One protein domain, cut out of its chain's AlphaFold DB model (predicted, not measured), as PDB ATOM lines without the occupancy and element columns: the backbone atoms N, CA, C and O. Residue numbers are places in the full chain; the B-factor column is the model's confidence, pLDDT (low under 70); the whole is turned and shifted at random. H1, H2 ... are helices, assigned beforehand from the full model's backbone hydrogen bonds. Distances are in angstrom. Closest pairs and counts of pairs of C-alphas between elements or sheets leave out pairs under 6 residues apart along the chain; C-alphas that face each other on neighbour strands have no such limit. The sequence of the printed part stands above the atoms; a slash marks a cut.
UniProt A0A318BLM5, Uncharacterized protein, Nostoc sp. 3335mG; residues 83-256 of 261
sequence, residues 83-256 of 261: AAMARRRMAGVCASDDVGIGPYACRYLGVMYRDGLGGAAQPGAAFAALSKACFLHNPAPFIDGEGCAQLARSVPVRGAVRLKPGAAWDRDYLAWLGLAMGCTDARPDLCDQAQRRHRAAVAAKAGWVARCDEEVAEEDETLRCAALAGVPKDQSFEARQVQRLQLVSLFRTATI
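This is residues 83 to 256 of the 261 residues of an uncharacterized protein of Nostoc sp. 3335mG (UniProt A0A318BLM5). H5 stands in the middle, with H4, H6, H8 and the longest helix, H9, packed round it, and H2 and H3 pack on H4. From H1 to H6 the chain folds back and forth in successive hairpins, and H1 and H7 lie toward opposite ends of the whole. The printed part has 174 residues, with nine named helices, H1 to H9 in order, and no named strand: all helix. It is compact, with a radius of gyration of the C-alphas of 15.7 A and spans of 49 by 38 by 26 A.

Find C-alpha 237 at (169.525, 179.939, 149.226), where H9, residues 237 to 255, begins; it runs 26.5 A and ends with C-alpha 255 at (166.757, 158.440, 164.547). Look next at H5, residues 171 to 183, and H6, 188 to 203, 22.8 A long. H7 is 207 to 217 and H8 225 to 229. Go back to C-alpha 83 at (143.879, 154.283, 146.359) for H1, 83 to 94; then come H2, 102 to 115, H3, 123 to 134, and H4, 145 to 154.

H9 touches the hub, H5, at C-alphas 244 and 181, 6.3 A apart and the closest, as are the other pairs here. H5 forms hairpins with H4 (152 and 175, 3.9 A) and H6 (183 and 191, 4.6 A). H8 touches residues 179 to 183 of H5 (229 and 180, 4.5 A) and touches H7 (225 and 213, 5.0 A). H2, H3 and H4 form an up and down bundle, helices side by side, each running against the one before; H2 and H3 touch at 103 and 133, 4.0 A. H1 touches H2 (94 and 106, 4.8 A). Every O i to N i+4 pair is within hydrogen-bond range except in H8, with 0 of 1, where 2 of 2 O i to N i+3 pairs are.

The C-alphas of Met 85 and Glu 221 are the farthest apart, 49.6 A. The printed part has no cut. The one long link is residues 155 to 170. No printed residue is under 70 in pLDDT.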
ATOM      1  N   ALA A  83     142.895 153.977 145.330       98.25
ATOM      2  CA  ALA A  83     143.879 154.283 146.359       98.25
ATOM      3  C   ALA A  83     145.052 153.285 146.377       98.25
ATOM      4  O   ALA A  83     146.156 153.654 146.780       98.25
ATOM      5  N   ALA A  84     144.850 152.032 145.950       98.38
ATOM      6  CA  ALA A  84     145.928 151.046 145.891       98.38
ATOM      7  C   ALA A  84     146.897 151.382 144.751       98.38
ATOM      8  O   ALA A  84     148.117 151.371 144.939       98.38
ATOM      9  N   MET A  85     146.353 151.766 143.598       98.38
ATOM     10  CA  MET A  85     147.123 152.266 142.471       98.38
ATOM     11  C   MET A  85     147.860 153.562 142.816       98.38
ATOM     12  O   MET A  85     149.072 153.637 142.619       98.38
ATOM     13  N   ALA A  86     147.180 154.543 143.419       98.62
ATOM     14  CA  ALA A  86     147.810 155.776 143.890       98.62
ATOM     15  C   ALA A  86     148.990 155.483 144.828       98.62
ATOM     16  O   ALA A  86     150.073 156.043 144.652       98.62
ATOM     17  N   ARG A  87     148.821 154.545 145.774       98.50
ATOM     18  CA  ARG A  87     149.883 154.158 146.713       98.50
ATOM     19  C   ARG A  87     151.073 153.572 145.966       98.50
ATOM     20  O   ARG A  87     152.205 153.927 146.273       98.50
ATOM     21  N   ARG A  88     150.825 152.711 144.975       98.25
ATOM     22  CA  ARG A  88     151.872 152.101 144.144       98.25
ATOM     23  C   ARG A  88     152.637 153.145 143.335       98.25
ATOM     24  O   ARG A  88     153.863 153.125 143.343       98.25
ATOM     25  N   ARG A  89     151.930 154.069 142.676       98.38
ATOM     26  CA  ARG A  89     152.553 155.145 141.890       98.38
ATOM     27  C   ARG A  89     153.400 156.060 142.783       98.38
ATOM     28  O   ARG A  89     154.570 156.277 142.489       98.38
ATOM     29  N   MET A  90     152.860 156.502 143.922       98.62
ATOM     30  CA  MET A  90     153.589 157.337 144.890       98.62
ATOM     31  C   MET A  90     154.780 156.608 145.522       98.62
ATOM     32  O   MET A  90     155.807 157.233 145.773       98.62
ATOM     33  N   ALA A  91     154.677 155.296 145.753       98.12
ATOM     34  CA  ALA A  91     155.792 154.482 146.231       98.12
ATOM     35  C   ALA A  91     156.944 154.424 145.222       98.12
ATOM     36  O   ALA A  91     158.092 154.558 145.635       98.12
ATOM     37  N   GLY A  92     156.641 154.284 143.928       97.62
ATOM     38  CA  GLY A  92     157.645 154.327 142.862       97.62
ATOM     39  C   GLY A  92     158.393 155.659 142.830       97.62
ATOM     40  O   GLY A  92     159.615 155.674 142.918       97.62
ATOM     41  N   VAL A  93     157.662 156.778 142.822       98.38
ATOM     42  CA  VAL A  93     158.272 158.120 142.806       98.38
ATOM     43  C   VAL A  93     159.026 158.419 144.108       98.38
ATOM     44  O   VAL A  93     160.109 158.978 144.082       98.38
ATOM     45  N   CYS A  94     158.516 158.005 145.271       98.19
ATOM     46  CA  CYS A  94     159.224 158.181 146.547       98.19
ATOM     47  C   CYS A  94     160.486 157.293 146.676       98.19
ATOM     48  O   CYS A  94     161.311 157.511 147.570       98.19
ATOM     49  N   ALA A  95     160.642 156.282 145.823       96.56
ATOM     50  CA  ALA A  95     161.819 155.418 145.785       96.56
ATOM     51  C   ALA A  95     162.826 155.797 144.686       96.56
ATOM     52  O   ALA A  95     163.892 155.186 144.641       96.56
ATOM     53  N   SER A  96     162.503 156.755 143.811       95.94
ATOM     54  CA  SER A  96     163.391 157.191 142.733       95.94
ATOM     55  C   SER A  96     164.497 158.129 143.229       95.94
ATOM     56  O   SER A  96     164.542 158.518 144.397       95.94
ATOM     57  N   ASP A  97     165.392 158.511 142.320       94.12
ATOM     58  CA  ASP A  97     166.437 159.513 142.526       94.12
ATOM     59  C   ASP A  97     165.957 160.968 142.289       94.12
ATOM     60  O   ASP A  97     166.749 161.908 142.387       94.12
ATOM     61  N   ASP A  98     164.659 161.181 142.034       94.38
ATOM     62  CA  ASP A  98     164.086 162.490 141.698       94.38
ATOM     63  C   ASP A  98     163.987 163.399 142.930       94.38
ATOM     64  O   ASP A  98     163.035 163.366 143.706       94.38
ATOM     65  N   VAL A  99     164.970 164.276 143.098       92.81
ATOM     66  CA  VAL A  99     165.023 165.216 144.227       92.81
ATOM     67  C   VAL A  99     163.977 166.340 144.164       92.81
ATOM     68  O   VAL A  99     163.815 167.065 145.142       92.81
ATOM     69  N   GLY A 100     163.274 166.511 143.040       93.38
ATOM     70  CA  GLY A 100     162.274 167.559 142.845       93.38
ATOM     71  C   GLY A 100     160.873 167.112 143.253       93.38
ATOM     72  O   GLY A 100     160.278 167.672 144.167       93.38
ATOM     73  N   ILE A 101     160.337 166.097 142.579       96.38
ATOM     74  CA  ILE A 101     158.985 165.552 142.781       96.38
ATOM     75  C   ILE A 101     158.974 164.514 143.910       96.38
ATOM     76  O   ILE A 101     157.974 164.364 144.621       96.38
ATOM     77  N   GLY A 102     160.089 163.816 144.113       97.81
ATOM     78  CA  GLY A 102     160.234 162.763 145.108       97.81
ATOM     79  C   GLY A 102     159.812 163.131 146.534       97.81
ATOM     80  O   GLY A 102     159.008 162.388 147.113       97.81
ATOM     81  N   PRO A 103     160.231 164.282 147.106       98.12
ATOM     82  CA  PRO A 103     159.755 164.730 148.414       98.12
ATOM     83  C   PRO A 103     158.223 164.819 148.506       98.12
ATOM     84  O   PRO A 103     157.620 164.335 149.468       98.12
ATOM     85  N   TYR A 104     157.568 165.352 147.471       98.00
ATOM     86  CA  TYR A 104     156.109 165.487 147.419       98.00
ATOM     87  C   TYR A 104     155.407 164.132 147.303       98.00
ATOM     88  O   TYR A 104     154.374 163.906 147.942       98.00
ATOM     89  N   ALA A 105     155.961 163.206 146.517       98.56
ATOM     90  CA  ALA A 105     155.448 161.841 146.441       98.56
ATOM     91  C   ALA A 105     155.596 161.110 147.781       98.56
ATOM     92  O   ALA A 105     154.669 160.433 148.227       98.56
ATOM     93  N   CYS A 106     156.721 161.305 148.472       98.69
ATOM     94  CA  CYS A 106     156.933 160.777 149.812       98.69
ATOM     95  C   CYS A 106     155.944 161.346 150.839       98.69
ATOM     96  O   CYS A 106     155.482 160.595 151.703       98.69
ATOM     97  N   ARG A 107     155.539 162.622 150.725       98.56
ATOM     98  CA  ARG A 107     154.442 163.169 151.542       98.56
ATOM     99  C   ARG A 107     153.151 162.399 151.300       98.56
ATOM    100  O   ARG A 107     152.540 161.944 152.269       98.56
ATOM    101  N   TYR A 108     152.724 162.260 150.040       98.69
ATOM    102  CA  TYR A 108     151.496 161.528 149.717       98.69
ATOM    103  C   TYR A 108     151.562 160.101 150.244       98.69
ATOM    104  O   TYR A 108     150.672 159.680 150.978       98.69
ATOM    105  N   LEU A 109     152.648 159.386 149.955       98.81
ATOM    106  CA  LEU A 109     152.849 158.018 150.414       98.81
ATOM    107  C   LEU A 109     152.783 157.909 151.943       98.81
ATOM    108  O   LEU A 109     152.128 157.014 152.474       98.81
ATOM    109  N   GLY A 110     153.421 158.835 152.657       98.44
ATOM    110  CA  GLY A 110     153.412 158.886 154.112       98.44
ATOM    111  C   GLY A 110     152.019 159.099 154.703       98.44
ATOM    112  O   GLY A 110     151.619 158.377 155.616       98.44
ATOM    113  N   VAL A 111     151.244 160.027 154.134       98.56
ATOM    114  CA  VAL A 111     149.832 160.246 154.493       98.56
ATOM    115  C   VAL A 111     148.997 159.000 154.197       98.56
ATOM    116  O   VAL A 111     148.241 158.548 155.052       98.56
ATOM    117  N   MET A 112     149.192 158.370 153.038       98.56
ATOM    118  CA  MET A 112     148.489 157.139 152.678       98.56
ATOM    119  C   MET A 112     148.837 155.972 153.608       98.56
ATOM    120  O   MET A 112     147.968 155.162 153.930       98.56
ATOM    121  N   TYR A 113     150.089 155.852 154.060       98.25
ATOM    122  CA  TYR A 113     150.482 154.877 155.080       98.25
ATOM    123  C   TYR A 113     149.864 155.171 156.439       98.25
ATOM    124  O   TYR A 113     149.423 154.234 157.099       98.25
ATOM    125  N   ARG A 114     149.794 156.436 156.851       97.44
ATOM    126  CA  ARG A 114     149.160 156.820 158.115       97.44
ATOM    127  C   ARG A 114     147.667 156.493 158.111       97.44
ATOM    128  O   ARG A 114     147.182 155.889 159.061       97.44
ATOM    129  N   ASP A 115     146.981 156.851 157.030       97.31
ATOM    130  CA  ASP A 115     145.517 156.828 156.951       97.31
ATOM    131  C   ASP A 115     144.962 155.494 156.422       97.31
ATOM    132  O   ASP A 115     143.751 155.306 156.359       97.31
ATOM    133  N   GLY A 116     145.828 154.548 156.037       97.56
ATOM    134  CA  GLY A 116     145.388 153.271 155.466       97.56
ATOM    135  C   GLY A 116     144.717 153.426 154.095       97.56
ATOM    136  O   GLY A 116     143.799 152.688 153.743       97.56
ATOM    137  N   LEU A 117     145.155 154.401 153.298       97.69
ATOM    138  CA  LEU A 117     144.659 154.575 151.935       97.69
ATOM    139  C   LEU A 117     145.393 153.604 151.005       97.69
ATOM    140  O   LEU A 117     146.623 153.621 150.926       97.69
ATOM    141  N   GLY A 118     144.639 152.741 150.321       96.12
ATOM    142  CA  GLY A 118     145.204 151.712 149.442       96.12
ATOM    143  C   GLY A 118     145.798 150.510 150.188       96.12
ATOM    144  O   GLY A 118     146.732 149.881 149.695       96.12
ATOM    145  N   GLY A 119     145.318 150.218 151.403       96.31
ATOM    146  CA  GLY A 119     145.691 149.048 152.212       96.31
ATOM    147  C   GLY A 119     145.713 149.371 153.708       96.31
ATOM    148  O   GLY A 119     145.317 150.453 154.107       96.31
ATOM    149  N   ALA A 120     146.232 148.485 154.558       96.31
ATOM    150  CA  ALA A 120     146.296 148.763 155.996       96.31
ATOM    151  C   ALA A 120     147.157 150.002 156.331       96.31
ATOM    152  O   ALA A 120     148.082 150.367 155.585       96.31
ATOM    153  N   ALA A 121     146.847 150.635 157.467       95.94
ATOM    154  CA  ALA A 121     147.682 151.676 158.052       95.94
ATOM    155  C   ALA A 121     149.014 151.080 158.534       95.94
ATOM    156  O   ALA A 121     149.057 149.987 159.098       95.94
ATOM    157  N   GLN A 122     150.108 151.799 158.302       95.44
ATOM    158  CA  GLN A 122     151.474 151.356 158.575       95.44
ATOM    159  C   GLN A 122     152.274 152.512 159.194       95.44
ATOM    160  O   GLN A 122     152.991 153.208 158.477       95.44
ATOM    161  N   PRO A 123     152.177 152.751 160.517       93.12
ATOM    162  CA  PRO A 123     152.786 153.919 161.164       93.12
ATOM    163  C   PRO A 123     154.303 154.043 160.963       93.12
ATOM    164  O   PRO A 123     154.807 155.145 160.768       93.12
ATOM    165  N   GLY A 124     155.033 152.921 160.962       93.12
ATOM    166  CA  GLY A 124     156.470 152.915 160.678       93.12
ATOM    167  C   GLY A 124     156.794 153.321 159.237       93.12
ATOM    168  O   GLY A 124     157.677 154.148 159.016       93.12
ATOM    169  N   ALA A 125     156.036 152.808 158.261       95.50
ATOM    170  CA  ALA A 125     156.187 153.186 156.854       95.50
ATOM    171  C   ALA A 125     155.761 154.644 156.607       95.50
ATOM    172  O   ALA A 125     156.398 155.353 155.828       95.50
ATOM    173  N   ALA A 126     154.731 155.115 157.317       97.50
ATOM    174  CA  ALA A 126     154.303 156.508 157.301       97.50
ATOM    175  C   ALA A 126     155.416 157.431 157.792       97.50
ATOM    176  O   ALA A 126     155.765 158.383 157.100       97.50
ATOM    177  N   PHE A 127     156.011 157.116 158.946       96.94
ATOM    178  CA  PHE A 127     157.148 157.863 159.471       96.94
ATOM    179  C   PHE A 127     158.302 157.877 158.468       96.94
ATOM    180  O   PHE A 127     158.745 158.956 158.099       96.94
ATOM    181  N   ALA A 128     158.717 156.717 157.950       95.94
ATOM    182  CA  ALA A 128     159.824 156.624 156.999       95.94
ATOM    183  C   ALA A 128     159.597 157.462 155.725       95.94
ATOM    184  O   ALA A 128     160.487 158.201 155.307       95.94
ATOM    185  N   ALA A 129     158.406 157.392 155.123       98.06
ATOM    186  CA  ALA A 129     158.079 158.186 153.940       98.06
ATOM    187  C   ALA A 129     158.023 159.692 154.260       98.06
ATOM    188  O   ALA A 129     158.632 160.491 153.556       98.06
ATOM    189  N   LEU A 130     157.383 160.095 155.362       98.62
ATOM    190  CA  LEU A 130     157.338 161.504 155.776       98.62
ATOM    191  C   LEU A 130     158.725 162.053 156.153       98.62
ATOM    192  O   LEU A 130     159.013 163.218 155.892       98.62
ATOM    193  N   SER A 131     159.611 161.227 156.715       97.19
ATOM    194  CA  SER A 131     161.013 161.588 156.947       97.19
ATOM    195  C   SER A 131     161.754 161.856 155.642       97.19
ATOM    196  O   SER A 131     162.492 162.833 155.569       97.19
ATOM    197  N   LYS A 132     161.518 161.052 154.598       97.12
ATOM    198  CA  LYS A 132     162.089 161.309 153.268       97.12
ATOM    199  C   LYS A 132     161.543 162.585 152.633       97.12
ATOM    200  O   LYS A 132     162.296 163.319 152.015       97.12
ATOM    201  N   ALA A 133     160.257 162.878 152.827       98.00
ATOM    202  CA  ALA A 133     159.658 164.125 152.356       98.00
ATOM    203  C   ALA A 133     160.254 165.365 153.039       98.00
ATOM    204  O   ALA A 133     160.387 166.411 152.410       98.00
ATOM    205  N   CYS A 134     160.575 165.252 154.331       97.94
ATOM    206  CA  CYS A 134     160.981 166.398 155.136       97.94
ATOM    207  C   CYS A 134     162.492 166.601 155.239       97.94
ATOM    208  O   CYS A 134     162.924 167.738 155.287       97.94
ATOM    209  N   PHE A 135     163.303 165.544 155.306       96.81
ATOM    210  CA  PHE A 135     164.740 165.680 155.565       96.81
ATOM    211  C   PHE A 135     165.591 165.378 154.343       96.81
ATOM    212  O   PHE A 135     166.429 166.192 153.970       96.81
ATOM    213  N   LEU A 136     165.405 164.197 153.753       92.69
ATOM    214  CA  LEU A 136     166.213 163.717 152.638       92.69
ATOM    215  C   LEU A 136     165.409 162.756 151.765       92.69
ATOM    216  O   LEU A 136     165.163 161.608 152.150       92.69
ATOM    217  N   HIS A 137     165.072 163.205 150.564       88.38
ATOM    218  CA  HIS A 137     164.715 162.331 149.461       88.38
ATOM    219  C   HIS A 137     165.969 162.213 148.583       88.38
ATOM    220  O   HIS A 137     166.240 163.079 147.758       88.38
ATOM    221  N   ASN A 138     166.782 161.180 148.825       87.06
ATOM    222  CA  ASN A 138     168.151 161.014 148.292       87.06
ATOM    223  C   ASN A 138     169.176 161.936 149.003       87.06
ATOM    224  O   ASN A 138     168.850 162.471 150.064       87.06
ATOM    225  N   PRO A 139     170.446 162.084 148.554       88.12
ATOM    226  CA  PRO A 139     171.458 162.801 149.336       88.12
ATOM    227  C   PRO A 139     171.283 164.330 149.317       88.12
ATOM    228  O   PRO A 139     172.127 165.035 149.865       88.12
ATOM    229  N   ALA A 140     170.212 164.847 148.707       86.44
ATOM    230  CA  ALA A 140     169.923 166.272 148.631       86.44
ATOM    231  C   ALA A 140     168.836 166.681 149.647       86.44
ATOM    232  O   ALA A 140     167.791 166.033 149.716       86.44
ATOM    233  N   PRO A 141     169.021 167.784 150.394       88.50
ATOM    234  CA  PRO A 141     168.014 168.336 151.304       88.50
ATOM    235  C   PRO A 141     166.987 169.214 150.557       88.50
ATOM    236  O   PRO A 141     166.688 170.353 150.941       88.50
ATOM    237  N   PHE A 142     166.448 168.688 149.455       92.31
ATOM    238  CA  PHE A 142     165.213 169.197 148.867       92.31
ATOM    239  C   PHE A 142     164.040 168.555 149.595       92.31
ATOM    240  O   PHE A 142     164.015 167.344 149.818       92.31
ATOM    241  N   ILE A 143     163.104 169.392 150.026       95.31
ATOM    242  CA  ILE A 143     162.075 169.022 150.991       95.31
ATOM    243  C   ILE A 143     160.713 169.470 150.479       95.31
ATOM    244  O   ILE A 143     160.620 170.359 149.636       95.31
ATOM    245  N   ASP A 144     159.667 168.870 151.027       96.69
ATOM    246  CA  ASP A 144     158.302 169.373 150.934       96.69
ATOM    247  C   ASP A 144     157.909 169.942 152.303       96.69
ATOM    248  O   ASP A 144     157.760 169.191 153.276       96.69
ATOM    249  N   GLY A 145     157.728 171.263 152.399       95.88
ATOM    250  CA  GLY A 145     157.321 171.921 153.641       95.88
ATOM    251  C   GLY A 145     156.013 171.369 154.223       95.88
ATOM    252  O   GLY A 145     155.872 171.260 155.445       95.88
ATOM    253  N   GLU A 146     155.061 170.931 153.388       97.25
ATOM    254  CA  GLU A 146     153.869 170.243 153.898       97.25
ATOM    255  C   GLU A 146     154.192 168.820 154.364       97.25
ATOM    256  O   GLU A 146     153.651 168.372 155.374       97.25
ATOM    257  N   GLY A 147     155.119 168.126 153.703       97.94
ATOM    258  CA  GLY A 147     155.667 166.848 154.163       97.94
ATOM    259  C   GLY A 147     156.256 166.952 155.572       97.94
ATOM    260  O   GLY A 147     155.964 166.119 156.432       97.94
ATOM    261  N   CYS A 148     156.979 168.035 155.848       98.44
ATOM    262  CA  CYS A 148     157.475 168.367 157.180       98.44
ATOM    263  C   CYS A 148     156.371 168.590 158.214       98.44
ATOM    264  O   CYS A 148     156.424 168.041 159.321       98.44
ATOM    265  N   ALA A 149     155.324 169.332 157.853       98.44
ATOM    266  CA  ALA A 149     154.169 169.528 158.721       98.44
ATOM    267  C   ALA A 149     153.461 168.194 159.035       98.44
ATOM    268  O   ALA A 149     153.074 167.931 160.179       98.44
ATOM    269  N   GLN A 150     153.317 167.322 158.031       98.56
ATOM    270  CA  GLN A 150     152.739 165.990 158.199       98.56
ATOM    271  C   GLN A 150     153.613 165.102 159.091       98.56
ATOM    272  O   GLN A 150     153.066 164.430 159.969       98.56
ATOM    273  N   LEU A 151     154.943 165.129 158.933       98.50
ATOM    274  CA  LEU A 151     155.877 164.411 159.805       98.50
ATOM    275  C   LEU A 151     155.703 164.836 161.263       98.50
ATOM    276  O   LEU A 151     155.497 163.985 162.126       98.50
ATOM    277  N   ALA A 152     155.706 166.145 161.528       98.25
ATOM    278  CA  ALA A 152     155.594 166.682 162.878       98.25
ATOM    279  C   ALA A 152     154.302 166.259 163.595       98.25
ATOM    280  O   ALA A 152     154.302 166.005 164.801       98.25
ATOM    281  N   ARG A 153     153.195 166.140 162.854       97.06
ATOM    282  CA  ARG A 153     151.908 165.661 163.385       97.06
ATOM    283  C   ARG A 153     151.839 164.141 163.532       97.06
ATOM    284  O   ARG A 153     151.035 163.646 164.318       97.06
ATOM    285  N   SER A 154     152.668 163.406 162.794       96.12
ATOM    286  CA  SER A 154     152.539 161.955 162.623       96.12
ATOM    287  C   SER A 154     153.691 161.159 163.242       96.12
ATOM    288  O   SER A 154     153.797 159.963 162.975       96.12
ATOM    289  N   VAL A 155     154.542 161.774 164.078       96.81
ATOM    290  CA  VAL A 155     155.621 161.047 164.768       96.81
ATOM    291  C   VAL A 155     155.016 159.923 165.622       96.81
ATOM    292  O   VAL A 155     154.266 160.208 166.567       96.81
ATOM    293  N   PRO A 156     155.317 158.645 165.334       93.62
ATOM    294  CA  PRO A 156     154.652 157.522 165.976       93.62
ATOM    295  C   PRO A 156     155.031 157.394 167.454       93.62
ATOM    296  O   PRO A 156     156.101 157.818 167.906       93.62
ATOM    297  N   VAL A 157     154.133 156.784 168.230       90.44
ATOM    298  CA  VAL A 157     154.468 156.325 169.585       90.44
ATOM    299  C   VAL A 157     155.592 155.295 169.523       90.44
ATOM    300  O   VAL A 157     155.688 154.544 168.557       90.44
ATOM    301  N   ARG A 158     156.420 155.230 170.573       84.81
ATOM    302  CA  ARG A 158     157.599 154.350 170.632       84.81
ATOM    303  C   ARG A 158     157.290 152.899 170.234       84.81
ATOM    304  O   ARG A 158     158.081 152.291 169.531       84.81
ATOM    305  N   GLY A 159     156.139 152.359 170.651       85.75
ATOM    306  CA  GLY A 159     155.732 150.977 170.355       85.75
ATOM    307  C   GLY A 159     155.274 150.718 168.914       85.75
ATOM    308  O   GLY A 159     155.160 149.565 168.519       85.75
ATOM    309  N   ALA A 160     155.023 151.765 168.124       87.00
ATOM    310  CA  ALA A 160     154.611 151.649 166.724       87.00
ATOM    311  C   ALA A 160     155.800 151.661 165.740       87.00
ATOM    312  O   ALA A 160     155.600 151.543 164.532       87.00
ATOM    313  N   VAL A 161     157.031 151.795 166.251       87.00
ATOM    314  CA  VAL A 161     158.285 151.700 165.489       87.00
ATOM    315  C   VAL A 161     159.228 150.687 166.130       87.00
ATOM    316  O   VAL A 161     159.191 150.447 167.336       87.00
ATOM    317  N   ARG A 162     160.105 150.086 165.321       89.88
ATOM    318  CA  ARG A 162     161.122 149.150 165.813       89.88
ATOM    319  C   ARG A 162     162.400 149.900 166.169       89.88
ATOM    320  O   ARG A 162     163.029 150.507 165.307       89.88
ATOM    321  N   LEU A 163     162.798 149.805 167.434       89.94
ATOM    322  CA  LEU A 163     163.982 150.470 167.974       89.94
ATOM    323  C   LEU A 163     165.078 149.470 168.363       89.94
ATOM    324  O   LEU A 163     164.815 148.339 168.788       89.94
ATOM    325  N   LYS A 164     166.332 149.893 168.225       92.38
ATOM    326  CA  LYS A 164     167.504 149.256 168.827       92.38
ATOM    327  C   LYS A 164     167.404 149.374 170.361       92.38
ATOM    328  O   LYS A 164     166.821 150.341 170.864       92.38
ATOM    329  N   PRO A 165     167.934 148.406 171.129       89.38
ATOM    330  CA  PRO A 165     168.001 148.526 172.585       89.38
ATOM    331  C   PRO A 165     168.712 149.823 172.996       89.38
ATOM    332  O   PRO A 165     169.691 150.208 172.365       89.38
ATOM    333  N   GLY A 166     168.195 150.519 174.011       84.19
ATOM    334  CA  GLY A 166     168.769 151.786 174.491       84.19
ATOM    335  C   GLY A 166     168.524 153.012 173.600       84.19
ATOM    336  O   GLY A 166     168.892 154.113 173.993       84.19
ATOM    337  N   ALA A 167     167.866 152.871 172.443       86.56
ATOM    338  CA  ALA A 167     167.579 154.002 171.562       86.56
ATOM    339  C   ALA A 167     166.763 155.093 172.272       86.56
ATOM    340  O   ALA A 167     165.670 154.823 172.797       86.56
ATOM    341  N   ALA A 168     167.255 156.330 172.214       84.38
ATOM    342  CA  ALA A 168     166.472 157.510 172.541       84.38
ATOM    343  C   ALA A 168     165.398 157.706 171.457       84.38
ATOM    344  O   ALA A 168     165.699 157.701 170.269       84.38
ATOM    345  N   TRP A 169     164.134 157.835 171.863       90.56
ATOM    346  CA  TRP A 169     163.024 158.138 170.957       90.56
ATOM    347  C   TRP A 169     162.166 159.210 171.603       90.56
ATOM    348  O   TRP A 169     161.342 158.909 172.470       90.56
ATOM    349  N   ASP A 170     162.401 160.454 171.206       93.62
ATOM    350  CA  ASP A 170     161.675 161.606 171.718       93.62
ATOM    351  C   ASP A 170     160.742 162.140 170.631       93.62
ATOM    352  O   ASP A 170     161.172 162.720 169.633       93.62
ATOM    353  N   ARG A 171     159.439 161.902 170.815       95.06
ATOM    354  CA  ARG A 171     158.426 162.314 169.836       95.06
ATOM    355  C   ARG A 171     158.326 163.825 169.718       95.06
ATOM    356  O   ARG A 171     157.987 164.320 168.647       95.06
ATOM    357  N   ASP A 172     158.550 164.530 170.822       96.81
ATOM    358  CA  ASP A 172     158.424 165.976 170.864       96.81
ATOM    359  C   ASP A 172     159.576 166.632 170.107       96.81
ATOM    360  O   ASP A 172     159.332 167.483 169.252       96.81
ATOM    361  N   TYR A 173     160.794 166.128 170.318       97.62
ATOM    362  CA  TYR A 173     161.979 166.561 169.585       97.62
ATOM    363  C   TYR A 173     161.872 166.299 168.083       97.62
ATOM    364  O   TYR A 173     162.068 167.206 167.281       97.62
ATOM    365  N   LEU A 174     161.498 165.080 167.679       97.75
ATOM    366  CA  LEU A 174     161.354 164.728 166.260       97.75
ATOM    367  C   LEU A 174     160.299 165.588 165.562       97.75
ATOM    368  O   LEU A 174     160.455 165.966 164.401       97.75
ATOM    369  N   ALA A 175     159.221 165.912 166.271       98.31
ATOM    370  CA  ALA A 175     158.199 166.780 165.727       98.31
ATOM    371  C   ALA A 175     158.650 168.246 165.669       98.31
ATOM    372  O   ALA A 175     158.310 168.938 164.713       98.31
ATOM    373  N   TRP A 176     159.433 168.714 166.644       98.38
ATOM    374  CA  TRP A 176     160.088 170.018 166.573       98.38
ATOM    375  C   TRP A 176     161.053 170.105 165.381       98.38
ATOM    376  O   TRP A 176     160.940 171.050 164.605       98.38
ATOM    377  N   LEU A 177     161.904 169.095 165.170       98.25
ATOM    378  CA  LEU A 177     162.826 169.019 164.029       98.25
ATOM    379  C   LEU A 177     162.076 169.093 162.693       98.25
ATOM    380  O   LEU A 177     162.483 169.833 161.803       98.25
ATOM    381  N   GLY A 178     160.953 168.376 162.559       98.12
ATOM    382  CA  GLY A 178     160.109 168.462 161.364       98.12
ATOM    383  C   GLY A 178     159.572 169.878 161.120       98.12
ATOM    384  O   GLY A 178     159.631 170.375 160.000       98.12
ATOM    385  N   LEU A 179     159.097 170.569 162.163       98.38
ATOM    386  CA  LEU A 179     158.621 171.955 162.041       98.38
ATOM    387  C   LEU A 179     159.757 172.934 161.702       98.38
ATOM    388  O   LEU A 179     159.582 173.793 160.839       98.38
ATOM    389  N   ALA A 180     160.914 172.792 162.353       97.31
ATOM    390  CA  ALA A 180     162.100 173.606 162.098       97.31
ATOM    391  C   ALA A 180     162.616 173.415 160.662       97.31
ATOM    392  O   ALA A 180     162.944 174.383 159.988       97.31
ATOM    393  N   MET A 181     162.587 172.187 160.146       97.12
ATOM    394  CA  MET A 181     162.930 171.903 158.755       97.12
ATOM    395  C   MET A 181     161.937 172.538 157.781       97.12
ATOM    396  O   MET A 181     162.344 173.246 156.860       97.12
ATOM    397  N   GLY A 182     160.634 172.399 158.036       95.56
ATOM    398  CA  GLY A 182     159.601 173.046 157.227       95.56
ATOM    399  C   GLY A 182     159.693 174.577 157.216       95.56
ATOM    400  O   GLY A 182     159.409 175.192 156.192       95.56
ATOM    401  N   CYS A 183     160.159 175.203 158.306       93.69
ATOM    402  CA  CYS A 183     160.415 176.650 158.369       93.69
ATOM    403  C   CYS A 183     161.353 177.138 157.249       93.69
ATOM    404  O   CYS A 183     161.220 178.261 156.758       93.69
ATOM    405  N   THR A 184     162.258 176.276 156.781       93.38
ATOM    406  CA  THR A 184     163.206 176.593 155.706       93.38
ATOM    407  C   THR A 184     162.585 176.573 154.300       93.38
ATOM    408  O   THR A 184     163.306 176.768 153.324       93.38
ATOM    409  N   ASP A 185     161.277 176.334 154.157       91.25
ATOM    410  CA  ASP A 185     160.582 176.172 152.869       91.25
ATOM    411  C   ASP A 185     159.439 177.180 152.666       91.25
ATOM    412  O   ASP A 185     158.324 176.824 152.299       91.25
ATOM    413  N   ALA A 186     159.690 178.462 152.961       85.31
ATOM    414  CA  ALA A 186     158.699 179.544 152.848       85.31
ATOM    415  C   ALA A 186     157.392 179.292 153.640       85.31
ATOM    416  O   ALA A 186     156.311 179.742 153.258       85.31
ATOM    417  N   ARG A 187     157.499 178.596 154.780       90.19
ATOM    418  CA  ARG A 187     156.390 178.262 155.685       90.19
ATOM    419  C   ARG A 187     156.533 178.972 157.041       90.19
ATOM    420  O   ARG A 187     156.923 178.339 158.027       90.19
ATOM    421  N   PRO A 188     156.220 180.281 157.133       90.62
ATOM    422  CA  PRO A 188     156.333 181.028 158.392       90.62
ATOM    423  C   PRO A 188     155.450 180.444 159.506       90.62
ATOM    424  O   PRO A 188     155.824 180.468 160.677       90.62
ATOM    425  N   ASP A 189     154.325 179.819 159.147       95.19
ATOM    426  CA  ASP A 189     153.453 179.112 160.083       95.19
ATOM    427  C   ASP A 189     154.161 177.948 160.795       95.19
ATOM    428  O   ASP A 189     153.861 177.660 161.959       95.19
ATOM    429  N   LEU A 190     155.094 177.270 160.117       96.62
ATOM    430  CA  LEU A 190     155.876 176.176 160.694       96.62
ATOM    431  C   LEU A 190     157.000 176.701 161.588       96.62
ATOM    432  O   LEU A 190     157.236 176.110 162.642       96.62
ATOM    433  N   CYS A 191     157.608 177.844 161.248       95.12
ATOM    434  CA  CYS A 191     158.545 178.545 162.133       95.12
ATOM    435  C   CYS A 191     157.876 178.884 163.473       95.12
ATOM    436  O   CYS A 191     158.364 178.519 164.543       95.12
ATOM    437  N   ASP A 192     156.695 179.501 163.422       96.25
ATOM    438  CA  ASP A 192     155.947 179.882 164.619       96.25
ATOM    439  C   ASP A 192     155.567 178.669 165.478       96.25
ATOM    440  O   ASP A 192     155.632 178.709 166.713       96.25
ATOM    441  N   GLN A 193     155.170 177.567 164.834       97.69
ATOM    442  CA  GLN A 193     154.876 176.306 165.515       97.69
ATOM    443  C   GLN A 193     156.123 175.718 166.179       97.69
ATOM    444  O   GLN A 193     156.052 175.338 167.350       97.69
ATOM    445  N   ALA A 194     157.258 175.680 165.474       97.81
ATOM    446  CA  ALA A 194     158.528 175.196 166.007       97.81
ATOM    447  C   ALA A 194     158.962 176.018 167.230       97.81
ATOM    448  O   ALA A 194     159.273 175.458 168.281       97.81
ATOM    449  N   GLN A 195     158.896 177.346 167.144       97.00
ATOM    450  CA  GLN A 195     159.256 178.235 168.247       97.00
ATOM    451  C   GLN A 195     158.329 178.085 169.457       97.00
ATOM    452  O   GLN A 195     158.801 178.036 170.595       97.00
ATOM    453  N   ARG A 196     157.008 178.000 169.244       97.44
ATOM    454  CA  ARG A 196     156.054 177.746 170.340       97.44
ATOM    455  C   ARG A 196     156.345 176.417 171.025       97.44
ATOM    456  O   ARG A 196     156.363 176.369 172.253       97.44
ATOM    457  N   ARG A 197     156.599 175.370 170.240       97.88
ATOM    458  CA  ARG A 197     156.918 174.035 170.749       97.88
ATOM    459  C   ARG A 197     158.210 174.032 171.560       97.88
ATOM    460  O   ARG A 197     158.212 173.527 172.675       97.88
ATOM    461  N   HIS A 198     159.256 174.684 171.062       97.81
ATOM    462  CA  HIS A 198     160.513 174.847 171.789       97.81
ATOM    463  C   HIS A 198     160.318 175.592 173.117       97.81
ATOM    464  O   HIS A 198     160.773 175.132 174.159       97.81
ATOM    465  N   ARG A 199     159.597 176.725 173.122       97.56
ATOM    466  CA  ARG A 199     159.305 177.472 174.362       97.56
ATOM    467  C   ARG A 199     158.545 176.625 175.385       97.56
ATOM    468  O   ARG A 199     158.859 176.686 176.572       97.56
ATOM    469  N   ALA A 200     157.580 175.826 174.934       98.06
ATOM    470  CA  ALA A 200     156.858 174.902 175.803       98.06
ATOM    471  C   ALA A 200     157.785 173.815 176.376       98.06
ATOM    472  O   ALA A 200     157.728 173.536 177.571       98.06
ATOM    473  N   ALA A 201     158.677 173.255 175.556       97.81
ATOM    474  CA  ALA A 201     159.656 172.263 175.986       97.81
ATOM    475  C   ALA A 201     160.662 172.826 177.006       97.81
ATOM    476  O   ALA A 201     160.944 172.167 178.006       97.81
ATOM    477  N   VAL A 202     161.126 174.068 176.820       97.50
ATOM    478  CA  VAL A 202     161.953 174.793 177.805       97.50
ATOM    479  C   VAL A 202     161.206 174.944 179.129       97.50
ATOM    480  O   VAL A 202     161.741 174.592 180.180       97.50
ATOM    481  N   ALA A 203     159.956 175.417 179.096       98.00
ATOM    482  CA  ALA A 203     159.143 175.580 180.302       98.00
ATOM    483  C   ALA A 203     158.908 174.245 181.032       98.00
ATOM    484  O   ALA A 203     158.905 174.197 182.261       98.00
ATOM    485  N   ALA A 204     158.769 173.156 180.274       97.75
ATOM    486  CA  ALA A 204     158.622 171.801 180.792       97.75
ATOM    487  C   ALA A 204     159.953 171.134 181.193       97.75
ATOM    488  O   ALA A 204     159.929 170.004 181.679       97.75
ATOM    489  N   LYS A 205     161.102 171.799 180.995       96.94
ATOM    490  CA  LYS A 205     162.449 171.236 181.196       96.94
ATOM    491  C   LYS A 205     162.644 169.907 180.452       96.94
ATOM    492  O   LYS A 205     163.208 168.956 180.993       96.94
ATOM    493  N   ALA A 206     162.134 169.820 179.224       96.50
ATOM    494  CA  ALA A 206     162.251 168.619 178.411       96.50
ATOM    495  C   ALA A 206     163.730 168.316 178.119       96.50
ATOM    496  O   ALA A 206     164.462 169.175 177.626       96.50
ATOM    497  N   GLY A 207     164.165 167.082 178.395       94.44
ATOM    498  CA  GLY A 207     165.578 166.695 178.287       94.44
ATOM    499  C   GLY A 207     166.162 166.828 176.878       94.44
ATOM    500  O   GLY A 207     167.365 167.017 176.732       94.44
ATOM    501  N   TRP A 208     165.323 166.786 175.837       95.62
ATOM    502  CA  TRP A 208     165.788 166.960 174.464       95.62
ATOM    503  C   TRP A 208     166.311 168.367 174.170       95.62
ATOM    504  O   TRP A 208     167.135 168.499 173.272       95.62
ATOM    505  N   VAL A 209     165.868 169.395 174.906       96.19
ATOM    506  CA  VAL A 209     166.285 170.786 174.662       96.19
ATOM    507  C   VAL A 209     167.773 170.952 174.953       96.19
ATOM    508  O   VAL A 209     168.506 171.407 174.084       96.19
ATOM    509  N   ALA A 210     168.224 170.508 176.132       93.69
ATOM    510  CA  ALA A 210     169.636 170.565 176.513       93.69
ATOM    511  C   ALA A 210     170.508 169.742 175.557       93.69
ATOM    512  O   ALA A 210     171.511 170.242 175.066       93.69
ATOM    513  N   ARG A 211     170.061 168.526 175.205       93.00
ATOM    514  CA  ARG A 211     170.754 167.695 174.212       93.00
ATOM    515  C   ARG A 211     170.883 168.403 172.861       93.00
ATOM    516  O   ARG A 211     171.939 168.353 172.255       93.00
ATOM    517  N   CYS A 212     169.821 169.045 172.378       94.94
ATOM    518  CA  CYS A 212     169.867 169.767 171.109       94.94
ATOM    519  C   CYS A 212     170.825 170.966 171.174       94.94
ATOM    520  O   CYS A 212     171.577 171.183 170.234       94.94
ATOM    521  N   ASP A 213     170.815 171.732 172.272       94.25
ATOM    522  CA  ASP A 213     171.759 172.839 172.478       94.25
ATOM    523  C   ASP A 213     173.219 172.353 172.497       94.25
ATOM    524  O   ASP A 213     174.078 173.010 171.919       94.25
ATOM    525  N   GLU A 214     173.493 171.200 173.114       92.00
ATOM    526  CA  GLU A 214     174.810 170.550 173.090       92.00
ATOM    527  C   GLU A 214     175.199 170.114 171.667       92.00
ATOM    528  O   GLU A 214     176.280 170.464 171.206       92.00
ATOM    529  N   GLU A 215     174.297 169.432 170.946       91.25
ATOM    530  CA  GLU A 215     174.527 168.948 169.574       91.25
ATOM    531  C   GLU A 215     174.844 170.096 168.594       91.25
ATOM    532  O   GLU A 215     175.705 169.944 167.732       91.25
ATOM    533  N   VAL A 216     174.177 171.253 168.706       91.50
ATOM    534  CA  VAL A 216     174.445 172.397 167.809       91.50
ATOM    535  C   VAL A 216     175.687 173.198 168.206       91.50
ATOM    536  O   VAL A 216     176.290 173.844 167.350       91.50
ATOM    537  N   ALA A 217     176.076 173.164 169.484       89.06
ATOM    538  CA  ALA A 217     177.246 173.882 169.984       89.06
ATOM    539  C   ALA A 217     178.575 173.256 169.528       89.06
ATOM    540  O   ALA A 217     179.592 173.944 169.530       89.06
ATOM    541  N   GLU A 218     178.572 171.983 169.112       81.75
ATOM    542  CA  GLU A 218     179.752 171.312 168.540       81.75
ATOM    543  C   GLU A 218     180.223 171.958 167.225       81.75
ATOM    544  O   GLU A 218     181.414 171.926 166.914       81.75
ATOM    545  N   GLU A 219     179.306 172.557 166.458       76.12
ATOM    546  CA  GLU A 219     179.618 173.249 165.201       76.12
ATOM    547  C   GLU A 219     179.864 174.754 165.404       76.12
ATOM    548  O   GLU A 219     180.713 175.342 164.732       76.12
ATOM    549  N   ASP A 220     179.122 175.377 166.325       81.00
ATOM    550  CA  ASP A 220     179.221 176.793 166.688       81.00
ATOM    551  C   ASP A 220     178.761 176.994 168.141       81.00
ATOM    552  O   ASP A 220     177.569 176.934 168.445       81.00
ATOM    553  N   GLU A 221     179.695 177.301 169.046       82.62
ATOM    554  CA  GLU A 221     179.433 177.469 170.486       82.62
ATOM    555  C   GLU A 221     178.399 178.568 170.813       82.62
ATOM    556  O   GLU A 221     177.817 178.595 171.909       82.62
ATOM    557  N   THR A 222     178.155 179.493 169.881       83.31
ATOM    558  CA  THR A 222     177.172 180.574 170.031       83.31
ATOM    559  C   THR A 222     175.770 180.172 169.578       83.31
ATOM    560  O   THR A 222     174.788 180.814 169.971       83.31
ATOM    561  N   LEU A 223     175.653 179.093 168.799       85.81
ATOM    562  CA  LEU A 223     174.390 178.606 168.274       85.81
ATOM    563  C   LEU A 223     173.572 177.924 169.375       85.81
ATOM    564  O   LEU A 223     174.085 177.299 170.305       85.81
ATOM    565  N   ARG A 224     172.254 178.086 169.296       89.81
ATOM    566  CA  ARG A 224     171.284 177.446 170.192       89.81
ATOM    567  C   ARG A 224     170.204 176.788 169.361       89.81
ATOM    568  O   ARG A 224     169.830 177.320 168.313       89.81
ATOM    569  N   CYS A 225     169.644 175.694 169.864       91.44
ATOM    570  CA  CYS A 225     168.621 174.893 169.199       91.44
ATOM    571  C   CYS A 225     167.455 175.763 168.698       91.44
ATOM    572  O   CYS A 225     167.000 175.643 167.561       91.44
ATOM    573  N   ALA A 226     167.035 176.740 169.510       92.12
ATOM    574  CA  ALA A 226     165.976 177.690 169.175       92.12
ATOM    575  C   ALA A 226     166.214 178.475 167.869       92.12
ATOM    576  O   ALA A 226     165.246 178.826 167.191       92.12
ATOM    577  N   ALA A 227     167.471 178.757 167.507       91.88
ATOM    578  CA  ALA A 227     167.812 179.511 166.302       91.88
ATOM    579  C   ALA A 227     167.462 178.742 165.019       91.88
ATOM    580  O   ALA A 227     167.079 179.357 164.025       91.88
ATOM    581  N   LEU A 228     167.490 177.406 165.062       92.75
ATOM    582  CA  LEU A 228     167.133 176.554 163.924       92.75
ATOM    583  C   LEU A 228     165.630 176.568 163.606       92.75
ATOM    584  O   LEU A 228     165.233 176.125 162.534       92.75
ATOM    585  N   ALA A 229     164.798 177.103 164.501       90.31
ATOM    586  CA  ALA A 229     163.368 177.326 164.289       90.31
ATOM    587  C   ALA A 229     163.047 178.762 163.811       90.31
ATOM    588  O   ALA A 229     161.896 179.204 163.870       90.31
ATOM    589  N   GLY A 230     164.062 179.523 163.393       86.06
ATOM    590  CA  GLY A 230     163.919 180.852 162.802       86.06
ATOM    591  C   GLY A 230     164.091 180.841 161.284       86.06
ATOM    592  O   GLY A 230     164.707 179.941 160.718       86.06
ATOM    593  N   VAL A 231     163.576 181.886 160.632       78.69
ATOM    594  CA  VAL A 231     163.916 182.189 159.237       78.69
ATOM    595  C   VAL A 231     165.331 182.789 159.210       78.69
ATOM    596  O   VAL A 231     165.577 183.732 159.971       78.69
ATOM    597  N   PRO A 232     166.256 182.304 158.356       72.50
ATOM    598  CA  PRO A 232     167.577 182.911 158.200       72.50
ATOM    599  C   PRO A 232     167.486 184.404 157.880       72.50
ATOM    600  O   PRO A 232     166.643 184.822 157.086       72.50
ATOM    601  N   LYS A 233     168.361 185.218 158.483       72.50
ATOM    602  CA  LYS A 233     168.317 186.687 158.355       72.50
ATOM    603  C   LYS A 233     168.544 187.182 156.927       72.50
ATOM    604  O   LYS A 233     167.910 188.146 156.518       72.50
ATOM    605  N   ASP A 234     169.453 186.550 156.196       77.38
ATOM    606  CA  ASP A 234     169.801 186.906 154.819       77.38
ATOM    607  C   ASP A 234     168.852 186.274 153.784       77.38
ATOM    608  O   ASP A 234     168.891 186.653 152.616       77.38
ATOM    609  N   GLN A 235     168.002 185.323 154.208       78.50
ATOM    610  CA  GLN A 235     167.064 184.557 153.377       78.50
ATOM    611  C   GLN A 235     167.689 184.036 152.071       78.50
ATOM    612  O   GLN A 235     166.985 183.812 151.079       78.50
ATOM    613  N   SER A 236     169.007 183.828 152.065       87.94
ATOM    614  CA  SER A 236     169.732 183.335 150.905       87.94
ATOM    615  C   SER A 236     169.427 181.855 150.701       87.94
ATOM    616  O   SER A 236     168.943 181.152 151.600       87.94
ATOM    617  N   PHE A 237     169.648 181.367 149.484       88.94
ATOM    618  CA  PHE A 237     169.525 179.939 149.226       88.94
ATOM    619  C   PHE A 237     170.552 179.168 150.062       88.94
ATOM    620  O   PHE A 237     170.205 178.183 150.705       88.94
ATOM    621  N   GLU A 238     171.774 179.681 150.128       90.00
ATOM    622  CA  GLU A 238     172.918 179.126 150.835       90.00
ATOM    623  C   GLU A 238     172.651 179.011 152.337       90.00
ATOM    624  O   GLU A 238     172.811 177.928 152.901       90.00
ATOM    625  N   ALA A 239     172.160 180.073 152.984       88.88
ATOM    626  CA  ALA A 239     171.850 180.033 154.411       88.88
ATOM    627  C   ALA A 239     170.735 179.036 154.739       88.88
ATOM    628  O   ALA A 239     170.816 178.327 155.744       88.88
ATOM    629  N   ARG A 240     169.720 178.912 153.869       89.94
ATOM    630  CA  ARG A 240     168.709 177.851 154.005       89.94
ATOM    631  C   ARG A 240     169.338 176.466 153.896       89.94
ATOM    632  O   ARG A 240     168.999 175.601 154.694       89.94
ATOM    633  N   GLN A 241     170.242 176.240 152.941       91.56
ATOM    634  CA  GLN A 241     170.902 174.940 152.789       91.56
ATOM    635  C   GLN A 241     171.756 174.582 154.008       91.56
ATOM    636  O   GLN A 241     171.671 173.450 154.481       91.56
ATOM    637  N   VAL A 242     172.508 175.535 154.566       91.19
ATOM    638  CA  VAL A 242     173.286 175.322 155.799       91.19
ATOM    639  C   VAL A 242     172.367 174.894 156.944       91.19
ATOM    640  O   VAL A 242     172.577 173.835 157.534       91.19
ATOM    641  N   GLN A 243     171.287 175.639 157.192       92.00
ATOM    642  CA  GLN A 243     170.319 175.299 158.238       92.00
ATOM    643  C   GLN A 243     169.670 173.923 158.009       92.00
ATOM    644  O   GLN A 243     169.499 173.147 158.950       92.00
ATOM    645  N   ARG A 244     169.328 173.582 156.758       94.75
ATOM    646  CA  ARG A 244     168.780 172.262 156.407       94.75
ATOM    647  C   ARG A 244     169.779 171.143 156.699       94.75
ATOM    648  O   ARG A 244     169.389 170.127 157.263       94.75
ATOM    649  N   LEU A 245     171.057 171.313 156.361       93.81
ATOM    650  CA  LEU A 245     172.087 170.303 156.630       93.81
ATOM    651  C   LEU A 245     172.278 170.061 158.133       93.81
ATOM    652  O   LEU A 245     172.358 168.904 158.550       93.81
ATOM    653  N   GLN A 246     172.246 171.118 158.946       93.56
ATOM    654  CA  GLN A 246     172.268 170.995 160.407       93.56
ATOM    655  C   GLN A 246     171.061 170.198 160.916       93.56
ATOM    656  O   GLN A 246     171.205 169.221 161.650       93.56
ATOM    657  N   LEU A 247     169.855 170.532 160.450       96.25
ATOM    658  CA  LEU A 247     168.629 169.819 160.820       96.25
ATOM    659  C   LEU A 247     168.625 168.353 160.356       96.25
ATOM    660  O   LEU A 247     168.116 167.486 161.068       96.25
ATOM    661  N   VAL A 248     169.218 168.051 159.197       96.62
ATOM    662  CA  VAL A 248     169.448 166.675 158.730       96.62
ATOM    663  C   VAL A 248     170.369 165.919 159.686       96.62
ATOM    664  O   VAL A 248     170.080 164.761 159.999       96.62
ATOM    665  N   SER A 249     171.451 166.546 160.155       94.75
ATOM    666  CA  SER A 249     172.379 165.948 161.124       94.75
ATOM    667  C   SER A 249     171.657 165.586 162.425       94.75
ATOM    668  O   SER A 249     171.617 164.413 162.808       94.75
ATOM    669  N   LEU A 250     170.954 166.554 163.023       95.50
ATOM    670  CA  LEU A 250     170.171 166.355 164.247       95.50
ATOM    671  C   LEU A 250     169.115 165.255 164.084       95.50
ATOM    672  O   LEU A 250     168.961 164.389 164.946       95.50
ATOM    673  N   PHE A 251     168.401 165.236 162.954       96.31
ATOM    674  CA  PHE A 251     167.397 164.209 162.688       96.31
ATOM    675  C   PHE A 251     168.003 162.812 162.550       96.31
ATOM    676  O   PHE A 251     167.446 161.846 163.081       96.31
ATOM    677  N   ARG A 252     169.154 162.676 161.880       94.25
ATOM    678  CA  ARG A 252     169.879 161.398 161.785       94.25
ATOM    679  C   ARG A 252     170.309 160.908 163.163       94.25
ATOM    680  O   ARG A 252     170.049 159.751 163.488       94.25
ATOM    681  N   THR A 253     170.871 161.776 163.998       93.38
ATOM    682  CA  THR A 253     171.244 161.440 165.381       93.38
ATOM    683  C   THR A 253     170.021 161.024 166.200       93.38
ATOM    684  O   THR A 253     170.024 159.967 166.831       93.38
ATOM    685  N   ALA A 254     168.918 161.770 166.103       94.06
ATOM    686  CA  ALA A 254     167.668 161.466 166.799       94.06
ATOM    687  C   ALA A 254     166.994 160.159 166.333       94.06
ATOM    688  O   ALA A 254     166.147 159.613 167.045       94.06
ATOM    689  N   THR A 255     167.354 159.642 165.152       93.50
ATOM    690  CA  THR A 255     166.757 158.440 164.547       93.50
ATOM    691  C   THR A 255     167.725 157.270 164.364       93.50
ATOM    692  O   THR A 255     167.288 156.187 163.974       93.50
ATOM    693  N   ILE A 256     169.005 157.402 164.735       90.12
ATOM    694  CA  ILE A 256     170.041 156.353 164.598       90.12
ATOM    695  C   ILE A 256     169.682 155.036 165.315       90.12
ATOM    696  O   ILE A 256     170.160 153.944 164.981       90.12
TER     697      ILE A 256